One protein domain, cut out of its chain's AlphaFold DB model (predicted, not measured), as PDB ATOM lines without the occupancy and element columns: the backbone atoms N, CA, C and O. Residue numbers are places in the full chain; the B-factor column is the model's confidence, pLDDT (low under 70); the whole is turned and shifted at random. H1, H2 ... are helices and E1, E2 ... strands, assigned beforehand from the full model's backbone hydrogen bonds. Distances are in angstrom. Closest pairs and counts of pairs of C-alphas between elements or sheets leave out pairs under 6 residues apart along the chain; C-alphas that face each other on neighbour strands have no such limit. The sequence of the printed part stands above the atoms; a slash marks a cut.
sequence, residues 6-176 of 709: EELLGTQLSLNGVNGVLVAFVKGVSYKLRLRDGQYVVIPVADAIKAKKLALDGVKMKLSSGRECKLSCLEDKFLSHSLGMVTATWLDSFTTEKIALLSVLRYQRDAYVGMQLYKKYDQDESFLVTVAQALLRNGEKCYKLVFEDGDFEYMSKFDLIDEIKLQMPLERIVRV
ATOM      1  N   GLU A   6      48.193  22.935 -22.163       87.31
ATOM      2  CA  GLU A   6      48.689  23.277 -20.825       87.31
ATOM      3  C   GLU A   6      49.180  24.739 -20.776       87.31
ATOM      4  O   GLU A   6      49.065  25.379 -19.737       87.31
ATOM      5  N   GLU A   7      49.547  25.333 -21.921       89.62
ATOM      6  CA  GLU A   7      49.850  26.770 -22.065       89.62
ATOM      7  C   GLU A   7      48.636  27.705 -21.843       89.62
ATOM      8  O   GLU A   7      48.791  28.923 -21.731       89.62
ATOM      9  N   LEU A   8      47.406  27.171 -21.776       91.00
ATOM     10  CA  LEU A   8      46.225  27.952 -21.372       91.00
ATOM     11  C   LEU A   8      46.148  28.150 -19.851       91.00
ATOM     12  O   LEU A   8      45.451  29.060 -19.389       91.00
ATOM     13  N   LEU A   9      46.856  27.331 -19.071       91.94
ATOM     14  CA  LEU A   9      46.900  27.432 -17.617       91.94
ATOM     15  C   LEU A   9      47.560  28.751 -17.208       91.94
ATOM     16  O   LEU A   9      48.483  29.245 -17.852       91.94
ATOM     17  N   GLY A  10      47.037  29.375 -16.157       88.69
ATOM     18  CA  GLY A  10      47.408  30.740 -15.800       88.69
ATOM     19  C   GLY A  10      46.775  31.836 -16.672       88.69
ATOM     20  O   GLY A  10      47.087  33.004 -16.461       88.69
ATOM     21  N   THR A  11      45.900  31.534 -17.638       90.50
ATOM     22  CA  THR A  11      45.154  32.596 -18.344       90.50
ATOM     23  C   THR A  11      44.156  33.255 -17.390       90.50
ATOM     24  O   THR A  11      43.374  32.558 -16.739       90.50
ATOM     25  N   GLN A  12      44.184  34.588 -17.313       91.00
ATOM     26  CA  GLN A  12      43.206  35.373 -16.559       91.00
ATOM     27  C   GLN A  12      41.912  35.562 -17.351       91.00
ATOM     28  O   GLN A  12      41.937  36.051 -18.481       91.00
ATOM     29  N   LEU A  13      40.787  35.237 -16.720       89.75
ATOM     30  CA  LEU A  13      39.438  35.501 -17.222       89.75
ATOM     31  C   LEU A  13      38.637  36.255 -16.157       89.75
ATOM     32  O   LEU A  13      39.010  36.279 -14.986       89.75
ATOM     33  N   SER A  14      37.527  36.865 -16.553       86.94
ATOM     34  CA  SER A  14      36.557  37.476 -15.642       86.94
ATOM     35  C   SER A  14      35.205  36.789 -15.817       86.94
ATOM     36  O   SER A  14      34.833  36.484 -16.943       86.94
ATOM     37  N   LEU A  15      34.470  36.523 -14.743       83.00
ATOM     38  CA  LEU A  15      33.115  35.971 -14.803       83.00
ATOM     39  C   LEU A  15      32.189  36.863 -13.981       83.00
ATOM     40  O   LEU A  15      32.394  37.018 -12.778       83.00
ATOM     41  N   ASN A  16      31.186  37.462 -14.624       77.19
ATOM     42  CA  ASN A  16      30.327  38.490 -14.023       77.19
ATOM     43  C   ASN A  16      31.146  39.640 -13.389       77.19
ATOM     44  O   ASN A  16      30.820  40.151 -12.317       77.19
ATOM     45  N   GLY A  17      32.270  40.002 -14.019       73.81
ATOM     46  CA  GLY A  17      33.244  40.973 -13.500       73.81
ATOM     47  C   GLY A  17      34.188  40.481 -12.386       73.81
ATOM     48  O   GLY A  17      35.083  41.231 -11.993       73.81
ATOM     49  N   VAL A  18      34.050  39.246 -11.887       77.88
ATOM     50  CA  VAL A  18      34.979  38.653 -10.909       77.88
ATOM     51  C   VAL A  18      36.153  38.006 -11.639       77.88
ATOM     52  O   VAL A  18      35.978  37.042 -12.379       77.88
ATOM     53  N   ASN A  19      37.366  38.518 -11.424       86.44
ATOM     54  CA  ASN A  19      38.572  37.957 -12.033       86.44
ATOM     55  C   ASN A  19      38.948  36.597 -11.423       86.44
ATOM     56  O   ASN A  19      38.833  36.388 -10.212       86.44
ATOM     57  N   GLY A  20      39.477  35.715 -12.268       89.56
ATOM     58  CA  GLY A  20      40.006  34.414 -11.894       89.56
ATOM     59  C   GLY A  20      41.102  33.915 -12.833       89.56
ATOM     60  O   GLY A  20      41.388  34.524 -13.865       89.56
ATOM     61  N   VAL A  21      41.708  32.781 -12.478       93.69
ATOM     62  CA  VAL A  21      42.837  32.169 -13.201       93.69
ATOM     63  C   VAL A  21      42.503  30.728 -13.596       93.69
ATOM     64  O   VAL A  21      41.955  29.981 -12.786       93.69
ATOM     65  N   LEU A  22      42.824  30.320 -14.830       94.06
ATOM     66  CA  LEU A  22      42.649  28.930 -15.271       94.06
ATOM     67  C   LEU A  22      43.661  27.973 -14.616       94.06
ATOM     68  O   LEU A  22      44.874  28.133 -14.757       94.06
ATOM     69  N   VAL A  23      43.128  26.934 -13.978       94.56
ATOM     70  CA  VAL A  23      43.817  25.806 -13.336       94.56
ATOM     71  C   VAL A  23      43.359  24.502 -14.005       94.56
ATOM     72  O   VAL A  23      42.242  24.414 -14.526       94.56
ATOM     73  N   ALA A  24      44.210  23.477 -14.029       92.88
ATOM     74  CA  ALA A  24      43.880  22.193 -14.641       92.88
ATOM     75  C   ALA A  24      42.712  21.498 -13.919       92.88
ATOM     76  O   ALA A  24      42.541  21.619 -12.704       92.88
ATOM     77  N   PHE A  25      41.912  20.738 -14.672       91.06
ATOM     78  CA  PHE A  25      40.843  19.924 -14.095       91.06
ATOM     79  C   PHE A  25      40.697  18.571 -14.793       91.06
ATOM     80  O   PHE A  25      41.072  17.559 -14.210       91.06
ATOM     81  N   VAL A  26      40.218  18.540 -16.040       87.81
ATOM     82  CA  VAL A  26      40.134  17.309 -16.841       87.81
ATOM     83  C   VAL A  26      40.928  17.529 -18.122       87.81
ATOM     84  O   VAL A  26      40.509  18.293 -18.993       87.81
ATOM     85  N   LYS A  27      42.106  16.896 -18.220       82.75
ATOM     86  CA  LYS A  27      43.079  17.126 -19.301       82.75
ATOM     87  C   LYS A  27      42.424  16.957 -20.678       82.75
ATOM     88  O   LYS A  27      41.928  15.888 -21.013       82.75
ATOM     89  N   GLY A  28      42.418  18.038 -21.459       77.75
ATOM     90  CA  GLY A  28      41.814  18.098 -22.792       77.75
ATOM     91  C   GLY A  28      40.290  18.295 -22.842       77.75
ATOM     92  O   GLY A  28      39.768  18.513 -23.927       77.75
ATOM     93  N   VAL A  29      39.570  18.292 -21.716       87.12
ATOM     94  CA  VAL A  29      38.103  18.481 -21.696       87.12
ATOM     95  C   VAL A  29      37.713  19.820 -21.070       87.12
ATOM     96  O   VAL A  29      36.965  20.594 -21.673       87.12
ATOM     97  N   SER A  30      38.229  20.125 -19.877       91.94
ATOM     98  CA  SER A  30      37.861  21.340 -19.144       91.94
ATOM     99  C   SER A  30      38.913  21.795 -18.131       91.94
ATOM    100  O   SER A  30      39.720  21.016 -17.614       91.94
ATOM    101  N   TYR A  31      38.858  23.089 -17.829       95.06
ATOM    102  CA  TYR A  31      39.638  23.771 -16.802       95.06
ATOM    103  C   TYR A  31      38.748  24.160 -15.620       95.06
ATOM    104  O   TYR A  31      37.520  24.179 -15.723       95.06
ATOM    105  N   LYS A  32      39.378  24.531 -14.508       95.50
ATOM    106  CA  LYS A  32      38.751  25.244 -13.394       95.50
ATOM    107  C   LYS A  32      39.239  26.691 -13.389       95.50
ATOM    108  O   LYS A  32      40.430  26.929 -13.242       95.50
ATOM    109  N   LEU A  33      38.331  27.653 -13.501       95.44
ATOM    110  CA  LEU A  33      38.603  29.053 -13.196       95.44
ATOM    111  C   LEU A  33      38.568  29.233 -11.671       95.44
ATOM    112  O   LEU A  33      37.488  29.169 -11.086       95.44
ATOM    113  N   ARG A  34      39.732  29.421 -11.036       94.94
ATOM    114  CA  ARG A  34      39.868  29.774  -9.610       94.94
ATOM    115  C   ARG A  34      39.496  31.248  -9.430       94.94
ATOM    116  O   ARG A  34      40.070  32.083 -10.123       94.94
ATOM    117  N   LEU A  35      38.555  31.560  -8.537       92.50
ATOM    118  CA  LEU A  35      38.082  32.917  -8.216       92.50
ATOM    119  C   LEU A  35      38.645  33.417  -6.867       92.50
ATOM    120  O   LEU A  35      39.174  32.638  -6.074       92.50
ATOM    121  N   ARG A  36      38.525  34.728  -6.592       86.25
ATOM    122  CA  ARG A  36      39.084  35.397  -5.386       86.25
ATOM    123  C   ARG A  36      38.490  34.975  -4.047       86.25
ATOM    124  O   ARG A  36      39.123  35.161  -3.017       86.25
ATOM    125  N   ASP A  37      37.292  34.417  -4.052       87.62
ATOM    126  CA  ASP A  37      36.646  33.819  -2.882       87.62
ATOM    127  C   ASP A  37      37.007  32.332  -2.698       87.62
ATOM    128  O   ASP A  37      36.458  31.662  -1.825       87.62
ATOM    129  N   GLY A  38      37.921  31.803  -3.520       89.56
ATOM    130  CA  GLY A  38      38.305  30.393  -3.532       89.56
ATOM    131  C   GLY A  38      37.318  29.478  -4.263       89.56
ATOM    132  O   GLY A  38      37.539  28.266  -4.289       89.56
ATOM    133  N   GLN A  39      36.249  30.013  -4.868       92.94
ATOM    134  CA  GLN A  39      35.346  29.214  -5.695       92.94
ATOM    135  C   GLN A  39      36.011  28.794  -7.013       92.94
ATOM    136  O   GLN A  39      36.947  29.428  -7.507       92.94
ATOM    137  N   TYR A  40      35.497  27.712  -7.600       94.88
ATOM    138  CA  TYR A  40      35.953  27.185  -8.883       94.88
ATOM    139  C   TYR A  40      34.779  27.032  -9.847       94.88
ATOM    140  O   TYR A  40      33.813  26.338  -9.537       94.88
ATOM    141  N   VAL A  41      34.901  27.606 -11.044       94.19
ATOM    142  CA  VAL A  41      33.926  27.427 -12.132       94.19
ATOM    143  C   VAL A  41      34.545  26.576 -13.234       94.19
ATOM    144  O   VAL A  41      35.678  26.812 -13.642       94.19
ATOM    145  N   VAL A  42      33.826  25.558 -13.708       95.69
ATOM    146  CA  VAL A  42      34.314  24.683 -14.784       95.69
ATOM    147  C   VAL A  42      34.131  25.384 -16.129       95.69
ATOM    148  O   VAL A  42      33.019  25.778 -16.466       95.69
ATOM    149  N   ILE A  43      35.213  25.514 -16.900       94.06
ATOM    150  CA  ILE A  43      35.209  26.134 -18.232       94.06
ATOM    151  C   ILE A  43      35.639  25.093 -19.279       94.06
ATOM    152  O   ILE A  43      36.714  24.498 -19.126       94.06
ATOM    153  N   PRO A  44      34.842  24.844 -20.337       93.19
ATOM    154  CA  PRO A  44      35.228  23.970 -21.444       93.19
ATOM    155  C   PRO A  44      36.516  24.431 -22.133       93.19
ATOM    156  O   PRO A  44      36.761  25.629 -22.280       93.19
ATOM    157  N   VAL A  45      37.326  23.491 -22.634       91.12
ATOM    158  CA  VAL A  45      38.555  23.837 -23.381       91.12
ATOM    159  C   VAL A  45      38.255  24.720 -24.599       91.12
ATOM    160  O   VAL A  45      39.021  25.638 -24.878       91.12
ATOM    161  N   ALA A  46      37.126  24.510 -25.284       89.81
ATOM    162  CA  ALA A  46      36.711  25.345 -26.413       89.81
ATOM    163  C   ALA A  46      36.520  26.825 -26.022       89.81
ATOM    164  O   ALA A  46      36.978  27.712 -26.743       89.81
ATOM    165  N   ASP A  47      35.919  27.096 -24.862       90.81
ATOM    166  CA  ASP A  47      35.669  28.459 -24.386       90.81
ATOM    167  C   ASP A  47      36.945  29.102 -23.837       90.81
ATOM    168  O   ASP A  47      37.221  30.264 -24.129       90.81
ATOM    169  N   ALA A  48      37.797  28.334 -23.148       91.69
ATOM    170  CA  ALA A  48      39.138  28.782 -22.768       91.69
ATOM    171  C   ALA A  48      39.994  29.157 -23.998       91.69
ATOM    172  O   ALA A  48      40.698  30.168 -23.977       91.69
ATOM    173  N   ILE A  49      39.889  28.394 -25.094       91.81
ATOM    174  CA  ILE A  49      40.516  28.710 -26.386       91.81
ATOM    175  C   ILE A  49      39.924  29.990 -26.987       91.81
ATOM    176  O   ILE A  49      40.689  30.891 -27.333       91.81
ATOM    177  N   LYS A  50      38.590  30.118 -27.089       90.25
ATOM    178  CA  LYS A  50      37.932  31.338 -27.606       90.25
ATOM    179  C   LYS A  50      38.327  32.577 -26.793       90.25
ATOM    180  O   LYS A  50      38.676  33.602 -27.373       90.25
ATOM    181  N   ALA A  51      38.354  32.472 -25.467       90.12
ATOM    182  CA  ALA A  51      38.759  33.556 -24.581       90.12
ATOM    183  C   ALA A  51      40.243  33.918 -24.716       90.12
ATOM    184  O   ALA A  51      40.593  35.096 -24.733       90.12
ATOM    185  N   LYS A  52      41.133  32.929 -24.878       91.75
ATOM    186  CA  LYS A  52      42.555  33.200 -25.117       91.75
ATOM    187  C   LYS A  52      42.797  33.840 -26.486       91.75
ATOM    188  O   LYS A  52      43.611  34.752 -26.575       91.75
ATOM    189  N   LYS A  53      42.052  33.430 -27.520       91.38
ATOM    190  CA  LYS A  53      42.017  34.102 -28.830       91.38
ATOM    191  C   LYS A  53      41.566  35.566 -28.691       91.38
ATOM    192  O   LYS A  53      42.273  36.456 -29.142       91.38
ATOM    193  N   LEU A  54      40.471  35.836 -27.974       88.06
ATOM    194  CA  LEU A  54      40.018  37.202 -27.653       88.06
ATOM    195  C   LEU A  54      41.067  38.031 -26.886       88.06
ATOM    196  O   LEU A  54      41.171  39.235 -27.103       88.06
ATOM    197  N   ALA A  55      41.850  37.408 -26.001       89.12
ATOM    198  CA  ALA A  55      42.909  38.079 -25.243       89.12
ATOM    199  C   ALA A  55      44.156  38.393 -26.096       89.12
ATOM    200  O   ALA A  55      44.883  39.336 -25.790       89.12
ATOM    201  N   LEU A  56      44.397  37.603 -27.147       91.12
ATOM    202  CA  LEU A  56      45.497  37.756 -28.105       91.12
ATOM    203  C   LEU A  56      45.144  38.648 -29.304       91.12
ATOM    204  O   LEU A  56      46.041  39.085 -30.020       91.12
ATOM    205  N   ASP A  57      43.863  38.928 -29.536       91.50
ATOM    206  CA  ASP A  57      43.413  39.747 -30.657       91.50
ATOM    207  C   ASP A  57      44.015  41.165 -30.607       91.50
ATOM    208  O   ASP A  57      43.979  41.840 -29.575       91.50
ATOM    209  N   GLY A  58      44.612  41.603 -31.715       88.31
ATOM    210  CA  GLY A  58      45.321  42.876 -31.840       88.31
ATOM    211  C   GLY A  58      46.757  42.898 -31.299       88.31
ATOM    212  O   GLY A  58      47.463  43.876 -31.547       88.31
ATOM    213  N   VAL A  59      47.222  41.853 -30.600       90.56
ATOM    214  CA  VAL A  59      48.562  41.818 -29.983       90.56
ATOM    215  C   VAL A  59      49.658  41.736 -31.050       90.56
ATOM    216  O   VAL A  59      49.600  40.893 -31.944       90.56
ATOM    217  N   LYS A  60      50.687  42.584 -30.926       93.31
ATOM    218  CA  LYS A  60      51.935  42.487 -31.703       93.31
ATOM    219  C   LYS A  60      52.928  41.550 -31.008       93.31
ATOM    220  O   LYS A  60      53.117  41.668 -29.798       93.31
ATOM    221  N   MET A  61      53.588  40.652 -31.743       94.44
ATOM    222  CA  MET A  61      54.639  39.778 -31.194       94.44
ATOM    223  C   MET A  61      55.655  39.287 -32.236       94.44
ATOM    224  O   MET A  61      55.366  39.251 -33.432       94.44
ATOM    225  N   LYS A  62      56.834  38.862 -31.754       94.81
ATOM    226  CA  LYS A  62      57.854  38.142 -32.537       94.81
ATOM    227  C   LYS A  62      57.649  36.639 -32.418       94.81
ATOM    228  O   LYS A  62      57.509  36.133 -31.307       94.81
ATOM    229  N   LEU A  63      57.665  35.944 -33.551       93.69
ATOM    230  CA  LEU A  63      57.600  34.480 -33.627       93.69
ATOM    231  C   LEU A  63      58.996  33.892 -33.916       93.69
ATOM    232  O   LEU A  63      59.984  34.624 -33.986       93.69
ATOM    233  N   SER A  64      59.098  32.570 -34.091       86.94
ATOM    234  CA  SER A  64      60.354  31.847 -34.382       86.94
ATOM    235  C   SER A  64      61.156  32.401 -35.561       86.94
ATOM    236  O   SER A  64      62.377  32.300 -35.561       86.94
ATOM    237  N   SER A  65      60.486  32.990 -36.551       89.00
ATOM    238  CA  SER A  65      61.099  33.629 -37.721       89.00
ATOM    239  C   SER A  65      61.805  34.958 -37.413       89.00
ATOM    240  O   SER A  65      62.348  35.579 -38.323       89.00
ATOM    241  N   GLY A  66      61.747  35.453 -36.170       92.12
ATOM    242  CA  GLY A  66      62.257  36.767 -35.752       92.12
ATOM    243  C   GLY A  66      61.393  37.957 -36.196       92.12
ATOM    244  O   GLY A  66      61.460  39.025 -35.581       92.12
ATOM    245  N   ARG A  67      60.550  37.761 -37.217       94.56
ATOM    246  CA  ARG A  67      59.608  38.744 -37.765       94.56
ATOM    247  C   ARG A  67      58.527  39.119 -36.752       94.56
ATOM    248  O   ARG A  67      58.104  38.293 -35.939       94.56
ATOM    249  N   GLU A  68      58.053  40.360 -36.837       96.00
ATOM    250  CA  GLU A  68      56.904  40.843 -36.066       96.00
ATOM    251  C   GLU A  68      55.597  40.600 -36.824       96.00
ATOM    252  O   GLU A  68      55.492  40.870 -38.021       96.00
ATOM    253  N   CYS A  69      54.575  40.142 -36.109       96.44
ATOM    254  CA  CYS A  69      53.208  40.041 -36.604       96.44
ATOM    255  C   CYS A  69      52.234  40.718 -35.636       96.44
ATOM    256  O   CYS A  69      52.498  40.807 -34.436       96.44
ATOM    257  N   LYS A  70      51.093  41.167 -36.159       95.00
ATOM    258  CA  LYS A  70      49.893  41.493 -35.387       95.00
ATOM    259  C   LYS A  70      48.937  40.305 -35.480       95.00
ATOM    260  O   LYS A  70      48.645  39.844 -36.579       95.00
ATOM    261  N   LEU A  71      48.437  39.815 -34.353       94.62
ATOM    262  CA  LEU A  71      47.462  38.727 -34.341       94.62
ATOM    263  C   LEU A  71      46.047  39.247 -34.615       94.62
ATOM    264  O   LEU A  71      45.560  40.133 -33.913       94.62
ATOM    265  N   SER A  72      45.374  38.625 -35.576       91.12
ATOM    266  CA  SER A  72      43.948  38.784 -35.850       91.12
ATOM    267  C   SER A  72      43.243  37.469 -35.522       91.12
ATOM    268  O   SER A  72      43.215  36.514 -36.298       91.12
ATOM    269  N   CYS A  73      42.677  37.397 -34.325       83.62
ATOM    270  CA  CYS A  73      41.975  36.214 -33.836       83.62
ATOM    271  C   CYS A  73      40.481  36.220 -34.198       83.62
ATOM    272  O   CYS A  73      39.816  35.192 -34.064       83.62
ATOM    273  N   LEU A  74      39.958  37.367 -34.641       75.12
ATOM    274  CA  LEU A  74      38.544  37.579 -34.943       75.12
ATOM    275  C   LEU A  74      38.171  37.495 -36.436       75.12
ATOM    276  O   LEU A  74      36.985  37.346 -36.727       75.12
ATOM    277  N   GLU A  75      39.112  37.568 -37.376       67.25
ATOM    278  CA  GLU A  75      38.796  37.696 -38.815       67.25
ATOM    279  C   GLU A  75      38.177  36.441 -39.452       67.25
ATOM    280  O   GLU A  75      37.400  36.550 -40.402       67.25
ATOM    281  N   ASP A  76      38.465  35.246 -38.927       62.09
ATOM    282  CA  ASP A  76      37.919  34.009 -39.489       62.09
ATOM    283  C   ASP A  76      36.392  33.952 -39.290       62.09
ATOM    284  O   ASP A  76      35.885  33.875 -38.166       62.09
ATOM    285  N   LYS A  77      35.641  33.945 -40.403       60.31
ATOM    286  CA  LYS A  77      34.167  33.816 -40.413       60.31
ATOM    287  C   LYS A  77      33.684  32.511 -39.756       60.31
ATOM    288  O   LYS A  77      32.532  32.427 -39.342       60.31
ATOM    289  N   PHE A  78      34.576  31.529 -39.615       52.72
ATOM    290  CA  PHE A  78      34.326  30.226 -39.009       52.72
ATOM    291  C   PHE A  78      35.220  29.991 -37.782       52.72
ATOM    292  O   PHE A  78      36.224  29.285 -37.846       52.72
ATOM    293  N   LEU A  79      34.788  30.482 -36.614       56.56
ATOM    294  CA  LEU A  79      35.300  30.023 -35.308       56.56
ATOM    295  C   LEU A  79      34.977  28.536 -35.018       56.56
ATOM    296  O   LEU A  79      35.367  28.020 -33.972       56.56
ATOM    297  N   SER A  80      34.232  27.858 -35.899       52.28
ATOM    298  CA  SER A  80      33.489  26.631 -35.593       52.28
ATOM    299  C   SER A  80      34.329  25.358 -35.457       52.28
ATOM    300  O   SER A  80      33.934  24.480 -34.692       52.28
ATOM    301  N   HIS A  81      35.467  25.231 -36.158       54.31
ATOM    302  CA  HIS A  81      36.232  23.967 -36.187       54.31
ATOM    303  C   HIS A  81      37.747  24.120 -35.963       54.31
ATOM    304  O   HIS A  81      38.350  23.289 -35.284       54.31
ATOM    305  N   SER A  82      38.381  25.194 -36.443       68.25
ATOM    306  CA  SER A  82      39.822  25.452 -36.277       68.25
ATOM    307  C   SER A  82      40.165  26.057 -34.901       68.25
ATOM    308  O   SER A  82      40.827  27.095 -34.783       68.25
ATOM    309  N   LEU A  83      39.754  25.384 -33.817       70.88
ATOM    310  CA  LEU A  83      40.079  25.775 -32.434       70.88
ATOM    311  C   LEU A  83      41.579  26.082 -32.264       70.88
ATOM    312  O   LEU A  83      41.932  27.084 -31.648       70.88
ATOM    313  N   GLY A  84      42.448  25.299 -32.906       84.38
ATOM    314  CA  GLY A  84      43.902  25.445 -32.835       84.38
ATOM    315  C   GLY A  84      44.567  26.509 -33.717       84.38
ATOM    316  O   GLY A  84      45.787  26.576 -33.651       84.38
ATOM    317  N   MET A  85      43.859  27.321 -34.519       90.94
ATOM    318  CA  MET A  85      44.483  28.286 -35.460       90.94
ATOM    319  C   MET A  85      44.126  29.753 -35.171       90.94
ATOM    320  O   MET A  85      43.024  30.042 -34.703       90.94
ATOM    321  N   VAL A  86      45.027  30.683 -35.492       92.44
ATOM    322  CA  VAL A  86      44.817  32.146 -35.475       92.44
ATOM    323  C   VAL A  86      45.441  32.781 -36.720       92.44
ATOM    324  O   VAL A  86      46.420  32.248 -37.242       92.44
ATOM    325  N   THR A  87      44.905  33.905 -37.202       93.88
ATOM    326  CA  THR A  87      45.550  34.667 -38.283       93.88
ATOM    327  C   THR A  87      46.632  35.568 -37.691       93.88
ATOM    328  O   THR A  87      46.419  36.225 -36.670       93.88
ATOM    329  N   ALA A  88      47.793  35.608 -38.330       95.31
ATOM    330  CA  ALA A  88      48.870  36.541 -38.050       95.31
ATOM    331  C   ALA A  88      49.110  37.399 -39.296       95.31
ATOM    332  O   ALA A  88      49.363  36.867 -40.374       95.31
ATOM    333  N   THR A  89      49.027  38.717 -39.142       95.56
ATOM    334  CA  THR A  89      49.340  39.692 -40.190       95.56
ATOM    335  C   THR A  89      50.768  40.168 -39.973       95.56
ATOM    336  O   THR A  89      51.057  40.845 -38.980       95.56
ATOM    337  N   TRP A  90      51.683  39.778 -40.856       96.00
ATOM    338  CA  TRP A  90      53.099  40.114 -40.746       96.00
ATOM    339  C   TRP A  90      53.323  41.615 -40.993       96.00
ATOM    340  O   TRP A  90      52.815  42.181 -41.957       96.00
ATOM    341  N   LEU A  91      54.070  42.278 -40.108       93.25
ATOM    342  CA  LEU A  91      54.261  43.738 -40.130       93.25
ATOM    343  C   LEU A  91      55.323  44.204 -41.140       93.25
ATOM    344  O   LEU A  91      55.436  45.400 -41.387       93.25
ATOM    345  N   ASP A  92      56.092  43.274 -41.712       93.94
ATOM    346  CA  ASP A  92      57.124  43.518 -42.730       93.94
ATOM    347  C   ASP A  92      56.577  43.528 -44.170       93.94
ATOM    348  O   ASP A  92      57.173  44.123 -45.062       93.94
ATOM    349  N   SER A  93      55.454  42.845 -44.397       94.06
ATOM    350  CA  SER A  93      54.962  42.461 -45.726       94.06
ATOM    351  C   SER A  93      53.443  42.564 -45.872       94.06
ATOM    352  O   SER A  93      52.921  42.348 -46.962       94.06
ATOM    353  N   PHE A  94      52.724  42.846 -44.778       91.75
ATOM    354  CA  PHE A  94      51.258  42.862 -44.675       91.75
ATOM    355  C   PHE A  94      50.563  41.548 -45.081       91.75
ATOM    356  O   PHE A  94      49.335  41.487 -45.157       91.75
ATOM    357  N   THR A  95      51.329  40.473 -45.286       95.00
ATOM    358  CA  THR A  95      50.808  39.143 -45.611       95.00
ATOM    359  C   THR A  95      50.111  38.519 -44.403       95.00
ATOM    360  O   THR A  95      50.527  38.708 -43.257       95.00
ATOM    361  N   THR A  96      49.036  37.768 -44.651       94.19
ATOM    362  CA  THR A  96      48.273  37.062 -43.615       94.19
ATOM    363  C   THR A  96      48.541  35.561 -43.664       94.19
ATOM    364  O   THR A  96      48.416  34.917 -44.704       94.19
ATOM    365  N   GLU A  97      48.893  34.984 -42.519       94.69
ATOM    366  CA  GLU A  97      49.208  33.562 -42.371       94.69
ATOM    367  C   GLU A  97      48.355  32.937 -41.262       94.69
ATOM    368  O   GLU A  97      48.114  33.553 -40.224       94.69
ATOM    369  N   LYS A  98      47.895  31.694 -41.451       93.56
ATOM    370  CA  LYS A  98      47.178  30.948 -40.407       93.56
ATOM    371  C   LYS A  98      48.162  30.121 -39.590       93.56
ATOM    372  O   LYS A  98      48.600  29.060 -40.021       93.56
ATOM    373  N   ILE A  99      48.459  30.593 -38.384       94.31
ATOM    374  CA  ILE A  99      49.454  30.016 -37.479       94.31
ATOM    375  C   ILE A  99      48.750  29.242 -36.358       94.31
ATOM    376  O   ILE A  99      47.669  29.613 -35.895       94.31
ATOM    377  N   ALA A 100      49.355  28.146 -35.900       92.75
ATOM    378  CA  ALA A 100      48.828  27.390 -34.772       92.75
ATOM    379  C   ALA A 100      48.879  28.217 -33.473       92.75
ATOM    380  O   ALA A 100      49.934  28.719 -33.075       92.75
ATOM    381  N   LEU A 101      47.755  28.286 -32.756       92.38
ATOM    382  CA  LEU A 101      47.624  28.944 -31.454       92.38
ATOM    383  C   LEU A 101      48.654  28.406 -30.450       92.38
ATOM    384  O   LEU A 101      49.228  29.181 -29.698       92.38
ATOM    385  N   LEU A 102      48.953  27.102 -30.471       91.12
ATOM    386  CA  LEU A 102      49.988  26.507 -29.616       91.12
ATOM    387  C   LEU A 102      51.398  27.054 -29.904       91.12
ATOM    388  O   LEU A 102      52.193  27.190 -28.976       91.12
ATOM    389  N   SER A 103      51.711  27.406 -31.155       92.44
ATOM    390  CA  SER A 103      52.969  28.083 -31.495       92.44
ATOM    391  C   SER A 103      52.969  29.509 -30.948       92.44
ATOM    392  O   SER A 103      53.907  29.901 -30.263       92.44
ATOM    393  N   VAL A 104      51.884  30.258 -31.169       93.44
ATOM    394  CA  VAL A 104      51.700  31.622 -30.643       93.44
ATOM    395  C   VAL A 104      51.823  31.673 -29.116       93.44
ATOM    396  O   VAL A 104      52.495  32.553 -28.586       93.44
ATOM    397  N   LEU A 105      51.247  30.706 -28.397       92.19
ATOM    398  CA  LEU A 105      51.332  30.635 -26.935       92.19
ATOM    399  C   LEU A 105      52.760  30.405 -26.422       92.19
ATOM    400  O   LEU A 105      53.121  30.979 -25.401       92.19
ATOM    401  N   ARG A 106      53.593  29.651 -27.150       91.12
ATOM    402  CA  ARG A 106      55.015  29.452 -26.808       91.12
ATOM    403  C   ARG A 106      55.876  30.702 -27.016       91.12
ATOM    404  O   ARG A 106      56.905  30.835 -26.362       91.12
ATOM    405  N   TYR A 107      55.471  31.609 -27.908       91.94
ATOM    406  CA  TYR A 107      56.142  32.902 -28.119       91.94
ATOM    407  C   TYR A 107      55.526  34.048 -27.305       91.94
ATOM    408  O   TYR A 107      56.161  35.092 -27.140       91.94
ATOM    409  N   GLN A 108      54.332  33.859 -26.728       90.50
ATOM    410  CA  GLN A 108      53.781  34.789 -25.750       90.50
ATOM    411  C   GLN A 108      54.643  34.777 -24.481       90.50
ATOM    412  O   GLN A 108      54.527  33.896 -23.630       90.50
ATOM    413  N   ARG A 109      55.477  35.812 -24.326       86.06
ATOM    414  CA  ARG A 109      56.159  36.091 -23.057       86.06
ATOM    415  C   ARG A 109      55.122  36.232 -21.947       86.06
ATOM    416  O   ARG A 109      54.137  36.955 -22.097       86.06
ATOM    417  N   ASP A 110      55.357  35.543 -20.838       87.62
ATOM    418  CA  ASP A 110      54.532  35.684 -19.647       87.62
ATOM    419  C   ASP A 110      54.785  37.063 -19.028       87.62
ATOM    420  O   ASP A 110      55.917  37.377 -18.662       87.62
ATOM    421  N   ALA A 111      53.742  37.892 -18.948       86.81
ATOM    422  CA  ALA A 111      53.865  39.313 -18.619       86.81
ATOM    423  C   ALA A 111      54.364  39.589 -17.188       86.81
ATOM    424  O   ALA A 111      54.693  40.728 -16.866       86.81
ATOM    425  N   TYR A 112      54.431  38.559 -16.340       89.38
ATOM    426  CA  TYR A 112      54.958  38.653 -14.984       89.38
ATOM    427  C   TYR A 112      56.455  38.320 -14.901       89.38
ATOM    428  O   TYR A 112      57.092  38.726 -13.938       89.38
ATOM    429  N   VAL A 113      57.049  37.609 -15.868       89.94
ATOM    430  CA  VAL A 113      58.467  37.202 -15.793       89.94
ATOM    431  C   VAL A 113      59.394  38.396 -16.041       89.94
ATOM    432  O   VAL A 113      59.231  39.140 -17.004       89.94
ATOM    433  N   GLY A 114      60.378  38.573 -15.158       87.50
ATOM    434  CA  GLY A 114      61.256  39.746 -15.093       87.50
ATOM    435  C   GLY A 114      60.688  40.916 -14.281       87.50
ATOM    436  O   GLY A 114      61.415  41.867 -14.005       87.50
ATOM    437  N   MET A 115      59.422  40.857 -13.855       87.88
ATOM    438  CA  MET A 115      58.825  41.875 -12.988       87.88
ATOM    439  C   MET A 115      59.435  41.812 -11.578       87.88
ATOM    440  O   MET A 115      59.647  40.727 -11.032       87.88
ATOM    441  N   GLN A 116      59.669  42.975 -10.969       89.44
ATOM    442  CA  GLN A 116      60.108  43.102  -9.578       89.44
ATOM    443  C   GLN A 116      58.975  43.632  -8.694       89.44
ATOM    444  O   GLN A 116      58.200  44.491  -9.119       89.44
ATOM    445  N   LEU A 117      58.874  43.125  -7.465       90.56
ATOM    446  CA  LEU A 117      57.858  43.522  -6.486       90.56
ATOM    447  C   LEU A 117      58.430  43.513  -5.062       90.56
ATOM    448  O   LEU A 117      59.334  42.739  -4.762       90.56
ATOM    449  N   TYR A 118      57.884  44.342  -4.172       90.00
ATOM    450  CA  TYR A 118      58.212  44.294  -2.744       90.00
ATOM    451  C   TYR A 118      57.212  43.409  -2.004       90.00
ATOM    452  O   TYR A 118      56.082  43.842  -1.768       90.00
ATOM    453  N   LYS A 119      57.628  42.200  -1.615       90.31
ATOM    454  CA  LYS A 119      56.791  41.303  -0.811       90.31
ATOM    455  C   LYS A 119      57.015  41.564   0.673       90.31
ATOM    456  O   LYS A 119      58.154  41.759   1.105       90.31
ATOM    457  N   LYS A 120      55.933  41.544   1.452       87.50
ATOM    458  CA  LYS A 120      56.007  41.628   2.916       87.50
ATOM    459  C   LYS A 120      55.982  40.269   3.602       87.50
ATOM    460  O   LYS A 120      55.256  39.372   3.182       87.50
ATOM    461  N   TYR A 121      56.718  40.187   4.705       85.00
ATOM    462  CA  TYR A 121      56.716  39.058   5.633       85.00
ATOM    463  C   TYR A 121      56.357  39.513   7.053       85.00
ATOM    464  O   TYR A 121      56.211  40.711   7.330       85.00
ATOM    465  N   ASP A 122      56.170  38.547   7.952       77.50
ATOM    466  CA  ASP A 122      55.934  38.811   9.369       77.50
ATOM    467  C   ASP A 122      57.061  39.686   9.943       77.50
ATOM    468  O   ASP A 122      58.235  39.406   9.717       77.50
ATOM    469  N   GLN A 123      56.684  40.725  10.704       70.62
ATOM    470  CA  GLN A 123      57.504  41.879  11.150       70.62
ATOM    471  C   GLN A 123      57.510  43.119  10.229       70.62
ATOM    472  O   GLN A 123      58.219  44.083  10.510       70.62
ATOM    473  N   ASP A 124      56.640  43.182   9.209       79.06
ATOM    474  CA  ASP A 124      56.415  44.386   8.370       79.06
ATOM    475  C   ASP A 124      57.608  44.741   7.442       79.06
ATOM    476  O   ASP A 124      57.575  45.751   6.724       79.06
ATOM    477  N   GLU A 125      58.636  43.884   7.424       88.25
ATOM    478  CA  GLU A 125      59.792  43.936   6.528       88.25
ATOM    479  C   GLU A 125      59.394  43.634   5.078       88.25
ATOM    480  O   GLU A 125      58.438  42.903   4.806       88.25
ATOM    481  N   SER A 126      60.103  44.257   4.136       88.00
ATOM    482  CA  SER A 126      59.747  44.296   2.717       88.00
ATOM    483  C   SER A 126      60.956  43.950   1.857       88.00
ATOM    484  O   SER A 126      61.860  44.777   1.721       88.00
ATOM    485  N   PHE A 127      60.944  42.761   1.266       90.44
ATOM    486  CA  PHE A 127      62.034  42.219   0.459       90.44
ATOM    487  C   PHE A 127      61.748  42.491  -1.017       90.44
ATOM    488  O   PHE A 127      60.603  42.331  -1.453       90.44
ATOM    489  N   LEU A 128      62.756  42.910  -1.785       90.38
ATOM    490  CA  LEU A 128      62.625  42.993  -3.237       90.38
ATOM    491  C   LEU A 128      62.732  41.576  -3.812       90.38
ATOM    492  O   LEU A 128      63.701  40.864  -3.563       90.38
ATOM    493  N   VAL A 129      61.719  41.167  -4.572       94.38
ATOM    494  CA  VAL A 129      61.647  39.847  -5.205       94.38
ATOM    495  C   VAL A 129      61.428  40.009  -6.702       94.38
ATOM    496  O   VAL A 129      60.534  40.734  -7.141       94.38
ATOM    497  N   THR A 130      62.242  39.313  -7.490       91.75
ATOM    498  CA  THR A 130      62.151  39.274  -8.953       91.75
ATOM    499  C   THR A 130      61.457  37.986  -9.385       91.75
ATOM    500  O   THR A 130      61.835  36.892  -8.967       91.75
ATOM    501  N   VAL A 131      60.450  38.089 -10.251       95.00
ATOM    502  CA  VAL A 131      59.759  36.938 -10.845       95.00
ATOM    503  C   VAL A 131      60.669  36.299 -11.900       95.00
ATOM    504  O   VAL A 131      60.650  36.673 -13.072       95.00
ATOM    505  N   ALA A 132      61.505  35.346 -11.495       93.00
ATOM    506  CA  ALA A 132      62.565  34.802 -12.344       93.00
ATOM    507  C   ALA A 132      62.062  33.798 -13.396       93.00
ATOM    508  O   ALA A 132      62.617  33.719 -14.490       93.00
ATOM    509  N   GLN A 133      61.033  33.007 -13.076       95.06
ATOM    510  CA  GLN A 133      60.565  31.922 -13.945       95.06
ATOM    511  C   GLN A 133      59.082  31.616 -13.725       95.06
ATOM    512  O   GLN A 133      58.623  31.576 -12.586       95.06
ATOM    513  N   ALA A 134      58.355  31.324 -14.804       93.88
ATOM    514  CA  ALA A 134      57.036  30.695 -14.748       93.88
ATOM    515  C   ALA A 134      57.160  29.169 -14.903       93.88
ATOM    516  O   ALA A 134      57.939  28.685 -15.725       93.88
ATOM    517  N   LEU A 135      56.385  28.412 -14.130       94.62
ATOM    518  CA  LEU A 135      56.369  26.947 -14.120       94.62
ATOM    519  C   LEU A 135      54.949  26.416 -13.881       94.62
ATOM    520  O   LEU A 135      54.079  27.131 -13.387       94.62
ATOM    521  N   LEU A 136      54.717  25.142 -14.194       93.19
ATOM    522  CA  LEU A 136      53.469  24.457 -13.862       93.19
ATOM    523  C   LEU A 136      53.689  23.524 -12.666       93.19
ATOM    524  O   LEU A 136      54.569  22.665 -12.705       93.19
ATOM    525  N   ARG A 137      52.891  23.673 -11.605       92.94
ATOM    526  CA  ARG A 137      52.947  22.822 -10.406       92.94
ATOM    527  C   ARG A 137      51.533  22.412 -10.015       92.94
ATOM    528  O   ARG A 137      50.654  23.254  -9.894       92.94
ATOM    529  N   ASN A 138      51.299  21.110  -9.854       90.81
ATOM    530  CA  ASN A 138      49.987  20.533  -9.519       90.81
ATOM    531  C   ASN A 138      48.836  20.951 -10.472       90.81
ATOM    532  O   ASN A 138      47.670  20.911 -10.092       90.81
ATOM    533  N   GLY A 139      49.154  21.352 -11.711       89.88
ATOM    534  CA  GLY A 139      48.178  21.854 -12.685       89.88
ATOM    535  C   GLY A 139      47.811  23.339 -12.547       89.88
ATOM    536  O   GLY A 139      46.985  23.828 -13.315       89.88
ATOM    537  N   GLU A 140      48.425  24.069 -11.615       92.62
ATOM    538  CA  GLU A 140      48.349  25.528 -11.506       92.62
ATOM    539  C   GLU A 140      49.630  26.169 -12.067       92.62
ATOM    540  O   GLU A 140      50.714  25.575 -12.015       92.62
ATOM    541  N   LYS A 141      49.515  27.378 -12.634       93.31
ATOM    542  CA  LYS A 141      50.687  28.157 -13.047       93.31
ATOM    543  C   LYS A 141      51.255  28.872 -11.826       93.31
ATOM    544  O   LYS A 141      50.563  29.679 -11.207       93.31
ATOM    545  N   CYS A 142      52.505  28.578 -11.506       96.25
ATOM    546  CA  CYS A 142      53.241  29.170 -10.398       96.25
ATOM    547  C   CYS A 142      54.475  29.906 -10.916       96.25
ATOM    548  O   CYS A 142      54.941  29.680 -12.034       96.25
ATOM    549  N   TYR A 143      55.027  30.768 -10.076       97.00
ATOM    550  CA  TYR A 143      56.217  31.547 -10.370       97.00
ATOM    551  C   TYR A 143      57.288  31.294  -9.323       97.00
ATOM    552  O   TYR A 143      56.989  31.238  -8.131       97.00
ATOM    553  N   LYS A 144      58.537  31.162  -9.776       97.25
ATOM    554  CA  LYS A 144      59.714  31.224  -8.914       97.25
ATOM    555  C   LYS A 144      60.039  32.697  -8.681       97.25
ATOM    556  O   LYS A 144      60.465  33.385  -9.610       97.25
ATOM    557  N   LEU A 145      59.829  33.164  -7.457       97.06
ATOM    558  CA  LEU A 145      60.309  34.460  -6.993       97.06
ATOM    559  C   LEU A 145      61.739  34.275  -6.481       97.06
ATOM    560  O   LEU A 145      61.988  33.320  -5.753       97.06
ATOM    561  N   VAL A 146      62.665  35.148  -6.871       95.62
ATOM    562  CA  VAL A 146      64.069  35.144  -6.423       95.62
ATOM    563  C   VAL A 146      64.366  36.458  -5.709       95.62
ATOM    564  O   VAL A 146      64.027  37.529  -6.217       95.62
ATOM    565  N   PHE A 147      64.955  36.352  -4.525       95.12
ATOM    566  CA  PHE A 147      65.266  37.447  -3.611       95.12
ATOM    567  C   PHE A 147      66.687  37.981  -3.885       95.12
ATOM    568  O   PHE A 147      67.473  37.341  -4.585       95.12
ATOM    569  N   GLU A 148      67.032  39.156  -3.349       91.44
ATOM    570  CA  GLU A 148      68.361  39.775  -3.547       91.44
ATOM    571  C   GLU A 148      69.515  39.005  -2.872       91.44
ATOM    572  O   GLU A 148      70.659  39.104  -3.309       91.44
ATOM    573  N   ASP A 149      69.217  38.214  -1.840       92.31
ATOM    574  CA  ASP A 149      70.147  37.314  -1.136       92.31
ATOM    575  C   ASP A 149      70.377  35.968  -1.862       92.31
ATOM    576  O   ASP A 149      71.295  35.225  -1.514       92.31
ATOM    577  N   GLY A 150      69.590  35.675  -2.904       93.19
ATOM    578  CA  GLY A 150      69.648  34.438  -3.683       93.19
ATOM    579  C   GLY A 150      68.652  33.352  -3.260       93.19
ATOM    580  O   GLY A 150      68.537  32.350  -3.976       93.19
ATOM    581  N   ASP A 151      67.895  33.547  -2.174       95.88
ATOM    582  CA  ASP A 151      66.804  32.643  -1.804       95.88
ATOM    583  C   ASP A 151      65.655  32.702  -2.826       95.88
ATOM    584  O   ASP A 151      65.588  33.563  -3.717       95.88
ATOM    585  N   PHE A 152      64.737  31.733  -2.747       96.50
ATOM    586  CA  PHE A 152      63.595  31.670  -3.651       96.50
ATOM    587  C   PHE A 152      62.333  31.055  -3.045       96.50
ATOM    588  O   PHE A 152      62.372  30.127  -2.241       96.50
ATOM    589  N   GLU A 153      61.188  31.526  -3.531       96.38
ATOM    590  CA  GLU A 153      59.853  31.053  -3.161       96.38
ATOM    591  C   GLU A 153      59.074  30.626  -4.416       96.38
ATOM    592  O   GLU A 153      59.327  31.114  -5.520       96.38
ATOM    593  N   TYR A 154      58.094  29.734  -4.251       96.69
ATOM    594  CA  TYR A 154      57.078  29.461  -5.266       96.69
ATOM    595  C   TYR A 154      55.731  30.067  -4.872       96.69
ATOM    596  O   TYR A 154      55.117  29.623  -3.906       96.69
ATOM    597  N   MET A 155      55.243  31.015  -5.669       95.81
ATOM    598  CA  MET A 155      53.935  31.658  -5.501       95.81
ATOM    599  C   MET A 155      52.998  31.231  -6.640       95.81
ATOM    600  O   MET A 155      53.452  31.116  -7.782       95.81
ATOM    601  N   SER A 156      51.705  30.982  -6.388       95.44
ATOM    602  CA  SER A 156      50.773  30.736  -7.502       95.44
ATOM    603  C   SER A 156      50.520  32.033  -8.276       95.44
ATOM    604  O   SER A 156      50.638  33.130  -7.726       95.44
ATOM    605  N   LYS A 157      50.126  31.940  -9.552       93.31
ATOM    606  CA  LYS A 157      49.718  33.126 -10.320       93.31
ATOM    607  C   LYS A 157      48.599  33.899  -9.627       93.31
ATOM    608  O   LYS A 157      48.551  35.120  -9.724       93.31
ATOM    609  N   PHE A 158      47.717  33.183  -8.935       90.69
ATOM    610  CA  PHE A 158      46.602  33.774  -8.220       90.69
ATOM    611  C   PHE A 158      47.084  34.714  -7.110       90.69
ATOM    612  O   PHE A 158      46.741  35.895  -7.096       90.69
ATOM    613  N   ASP A 159      47.939  34.202  -6.227       92.56
ATOM    614  CA  ASP A 159      48.424  34.949  -5.065       92.56
ATOM    615  C   ASP A 159      49.361  36.096  -5.508       92.56
ATOM    616  O   ASP A 159      49.354  37.174  -4.915       92.56
ATOM    617  N   LEU A 160      50.090  35.909  -6.620       92.62
ATOM    618  CA  LEU A 160      50.922  36.941  -7.248       92.62
ATOM    619  C   LEU A 160      50.098  38.135  -7.760       92.62
ATOM    620  O   LEU A 160      50.474  39.283  -7.524       92.62
ATOM    621  N   ILE A 161      48.959  37.893  -8.420       89.88
ATOM    622  CA  ILE A 161      48.051  38.959  -8.890       89.88
ATOM    623  C   ILE A 161      47.504  39.784  -7.713       89.88
ATOM    624  O   ILE A 161      47.347  41.005  -7.829       89.88
ATOM    625  N   ASP A 162      47.236  39.132  -6.581       87.88
ATOM    626  CA  ASP A 162      46.733  39.792  -5.377       87.88
ATOM    627  C   ASP A 162      47.838  40.567  -4.635       87.88
ATOM    628  O   ASP A 162      47.578  41.683  -4.178       87.88
ATOM    629  N   GLU A 163      49.084  40.075  -4.600       89.06
ATOM    630  CA  GLU A 163      50.203  40.791  -3.966       89.06
ATOM    631  C   GLU A 163      50.659  42.033  -4.759       89.06
ATOM    632  O   GLU A 163      50.978  43.058  -4.146       89.06
ATOM    633  N   ILE A 164      50.575  41.997  -6.100       86.00
ATOM    634  CA  ILE A 164      50.797  43.150  -7.007       86.00
ATOM    635  C   ILE A 164      49.726  44.250  -6.826       86.00
ATOM    636  O   ILE A 164      49.920  45.396  -7.232       86.00
ATOM    637  N   LYS A 165      48.588  43.937  -6.187       68.62
ATOM    638  CA  LYS A 165      47.534  44.899  -5.801       68.62
ATOM    639  C   LYS A 165      46.969  45.730  -6.965       68.62
ATOM    640  O   LYS A 165      46.565  46.878  -6.787       68.62
ATOM    641  N   LEU A 166      46.836  45.103  -8.138       53.22
ATOM    642  CA  LEU A 166      45.972  45.516  -9.262       53.22
ATOM    643  C   LEU A 166      46.222  46.883  -9.936       53.22
ATOM    644  O   LEU A 166      45.520  47.194 -10.901       53.22
ATOM    645  N   GLN A 167      47.194  47.687  -9.496       49.53
ATOM    646  CA  GLN A 167      47.424  49.028 -10.063       49.53
ATOM    647  C   GLN A 167      47.934  49.007 -11.514       49.53
ATOM    648  O   GLN A 167      47.808  50.013 -12.202       49.53
ATOM    649  N   MET A 168      48.417  47.862 -12.011       55.44
ATOM    650  CA  MET A 168      48.654  47.610 -13.436       55.44
ATOM    651  C   MET A 168      48.196  46.184 -13.804       55.44
ATOM    652  O   MET A 168      48.819  45.215 -13.369       55.44
ATOM    653  N   PRO A 169      47.117  46.000 -14.589       57.25
ATOM    654  CA  PRO A 169      46.770  44.709 -15.169       57.25
ATOM    655  C   PRO A 169      47.662  44.442 -16.387       57.25
ATOM    656  O   PRO A 169      47.422  44.956 -17.476       57.25
ATOM    657  N   LEU A 170      48.687  43.613 -16.190       69.19
ATOM    658  CA  LEU A 170      49.684  43.253 -17.207       69.19
ATOM    659  C   LEU A 170      49.148  42.308 -18.309       69.19
ATOM    660  O   LEU A 170      49.853  42.018 -19.270       69.19
ATOM    661  N   GLU A 171      47.903  41.830 -18.195       79.12
ATOM    662  CA  GLU A 171      47.246  40.957 -19.177       79.12
ATOM    663  C   GLU A 171      45.832  41.452 -19.526       79.12
ATOM    664  O   GLU A 171      45.089  41.941 -18.669       79.12
ATOM    665  N   ARG A 172      45.422  41.264 -20.790       81.00
ATOM    666  CA  ARG A 172      44.050  41.519 -21.262       81.00
ATOM    667  C   ARG A 172      43.098  40.456 -20.704       81.00
ATOM    668  O   ARG A 172      42.990  39.362 -21.252       81.00
ATOM    669  N   ILE A 173      42.394  40.793 -19.627       84.12
ATOM    670  CA  ILE A 173      41.370  39.929 -19.022       84.12
ATOM    671  C   ILE A 173      40.103  39.951 -19.890       84.12
ATOM    672  O   ILE A 173      39.484  41.004 -20.058       84.12
ATOM    673  N   VAL A 174      39.712  38.788 -20.411       85.50
ATOM    674  CA  VAL A 174      38.483  38.585 -21.200       85.50
ATOM    675  C   VAL A 174      37.360  38.085 -20.296       85.50
ATOM    676  O   VAL A 174      37.613  37.279 -19.396       85.50
ATOM    677  N   ARG A 175      36.122  38.542 -20.515       85.75
ATOM    678  CA  ARG A 175      34.973  38.038 -19.760       85.75
ATOM    679  C   ARG A 175      34.440  36.737 -20.350       85.75
ATOM    680  O   ARG A 175      34.375  36.584 -21.566       85.75
ATOM    681  N   VAL A 176      34.003  35.824 -19.492       83.94
ATOM    682  CA  VAL A 176      33.379  34.556 -19.886       83.94
ATOM    683  C   VAL A 176      32.016  34.811 -20.532       83.94
ATOM    684  O   VAL A 176      31.688  34.187 -21.536       83.94
TER     685      VAL A 176
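What this domain is: This is residues 6 to 176 of the 709 residues of the protein "PDZ domain-containing protein" of Thraustotheca clavata (UniProt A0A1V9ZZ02). Three small, strongly twisted sheets of four strands each are set as a wide V, with E1 to E4 at the corner and E5 to E8 and E9 to E12 at the two far ends. H1 sits between the first and second sheets and H3 between the first and third, while H2 lies beside the second; residues 108 to 115 span the gap between the far ends, and the last stretch returns to E1. The printed part has 171 residues, with three named helices and twelve named strands in the order E1 E2 E3 E4 H1 E5 E6 E7 E8 H2 E9 E10 E11 E12 H3; each sheet is antiparallel, its strands in chain order, and the class is mixed, helices and strands. The whole is compact, with a radius of gyration of the C-alphas of 17.4 A, yet elongated in outline, spanning 57 by 36 by 27 A.

How they stand to each other: E9, residues 116 to 120, E10, residues 126 to 137, E11, residues 140 to 147, and E12, residues 152 to 156, form a meander, each strand the antiparallel neighbour of the one before. This sheet is curled like part of a barrel, and E10 bends by 78 degrees at residue 134. N 117 and O 129 are 2.9 A apart between E9 and E10, N 135 and O 142 2.8 A between E10 and E11, and N 143 and O 155 2.8 A between E11 and E12, each within hydrogen-bond range. H3, residues 157 to 163, is on this sheet; its closest C-alphas to E11 are Lys 157 and Cys 142, 5.3 A apart. E1, residues 12 to 15, E2, residues 18 to 26, E3, residues 30 to 35, and E4, residues 40 to 44, form the second meander, also curled, with E2 bending by 57 degrees at residue 23. Within hydrogen-bond range are N 13 and O 20 at 3.0 A between E1 and E2, N 23 and O 32 at 2.8 A between E2 and E3, and N 33 and O 41 at 2.8 A between E3 and E4. H3 only grazes this sheet with residues 157 to 161. The closest C-alphas of E2 and E11 are Val 23 and Glu 140, 4.9 A apart. H1, residues 45 to 56, is on one face of the sheet E1 to E4, making two layers, at a height over the sheet of 6.3 A; it is only just over none of its strands, with 2 C-alphas falling on E4. E5, residues 60 to 62, E6, residues 68 to 72, E7, residues 85 to 90, and E8, residues 96 to 100, form the third meander. Its pairs within hydrogen-bond range include N 61 and O 69 at 2.9 A, N 70 and O 89 at 2.8 A, and N 88 and O 97 at 2.8 A. H1 is on this sheet too, its closest C-alphas to E6 being Leu 56 and Leu 71, 6.6 A apart. H2, residues 101 to 107, stands at the sheet's level, with a height over the sheet of 2.1 A. H1 and H2 are near each other, with 7 pairs of C-alphas within 10 A. In H1, H2 and H3 every O i to N i+4 pair is within hydrogen-bond range.

Where its parts are: E10 is the longest strand, 26.1 A from C-alpha 126 at (59.747, 44.296, 2.717) to C-alpha 137; E2 measures 22.7 A and E11 22.1 A. H1 is 16.3 A long, H2 and H3 10.0 A each. E1 begins with C-alpha 12 at (43.206, 35.373, -16.559), and H3 ends with C-alpha 163 at (50.203, 40.791, -3.966).

The domain as a whole: The two C-alphas farthest apart are those of Thr 95 and Gln 123, 57.2 A. The printed part has no cut; the link from E6 to E7 is long, with 12 residues. Residues 174 to 175 pair, parallel, with residues 13 to 14 of E1. The mean pLDDT of the printed part is 87.9, with residues 75 to 82 and 165 to 170 under 70.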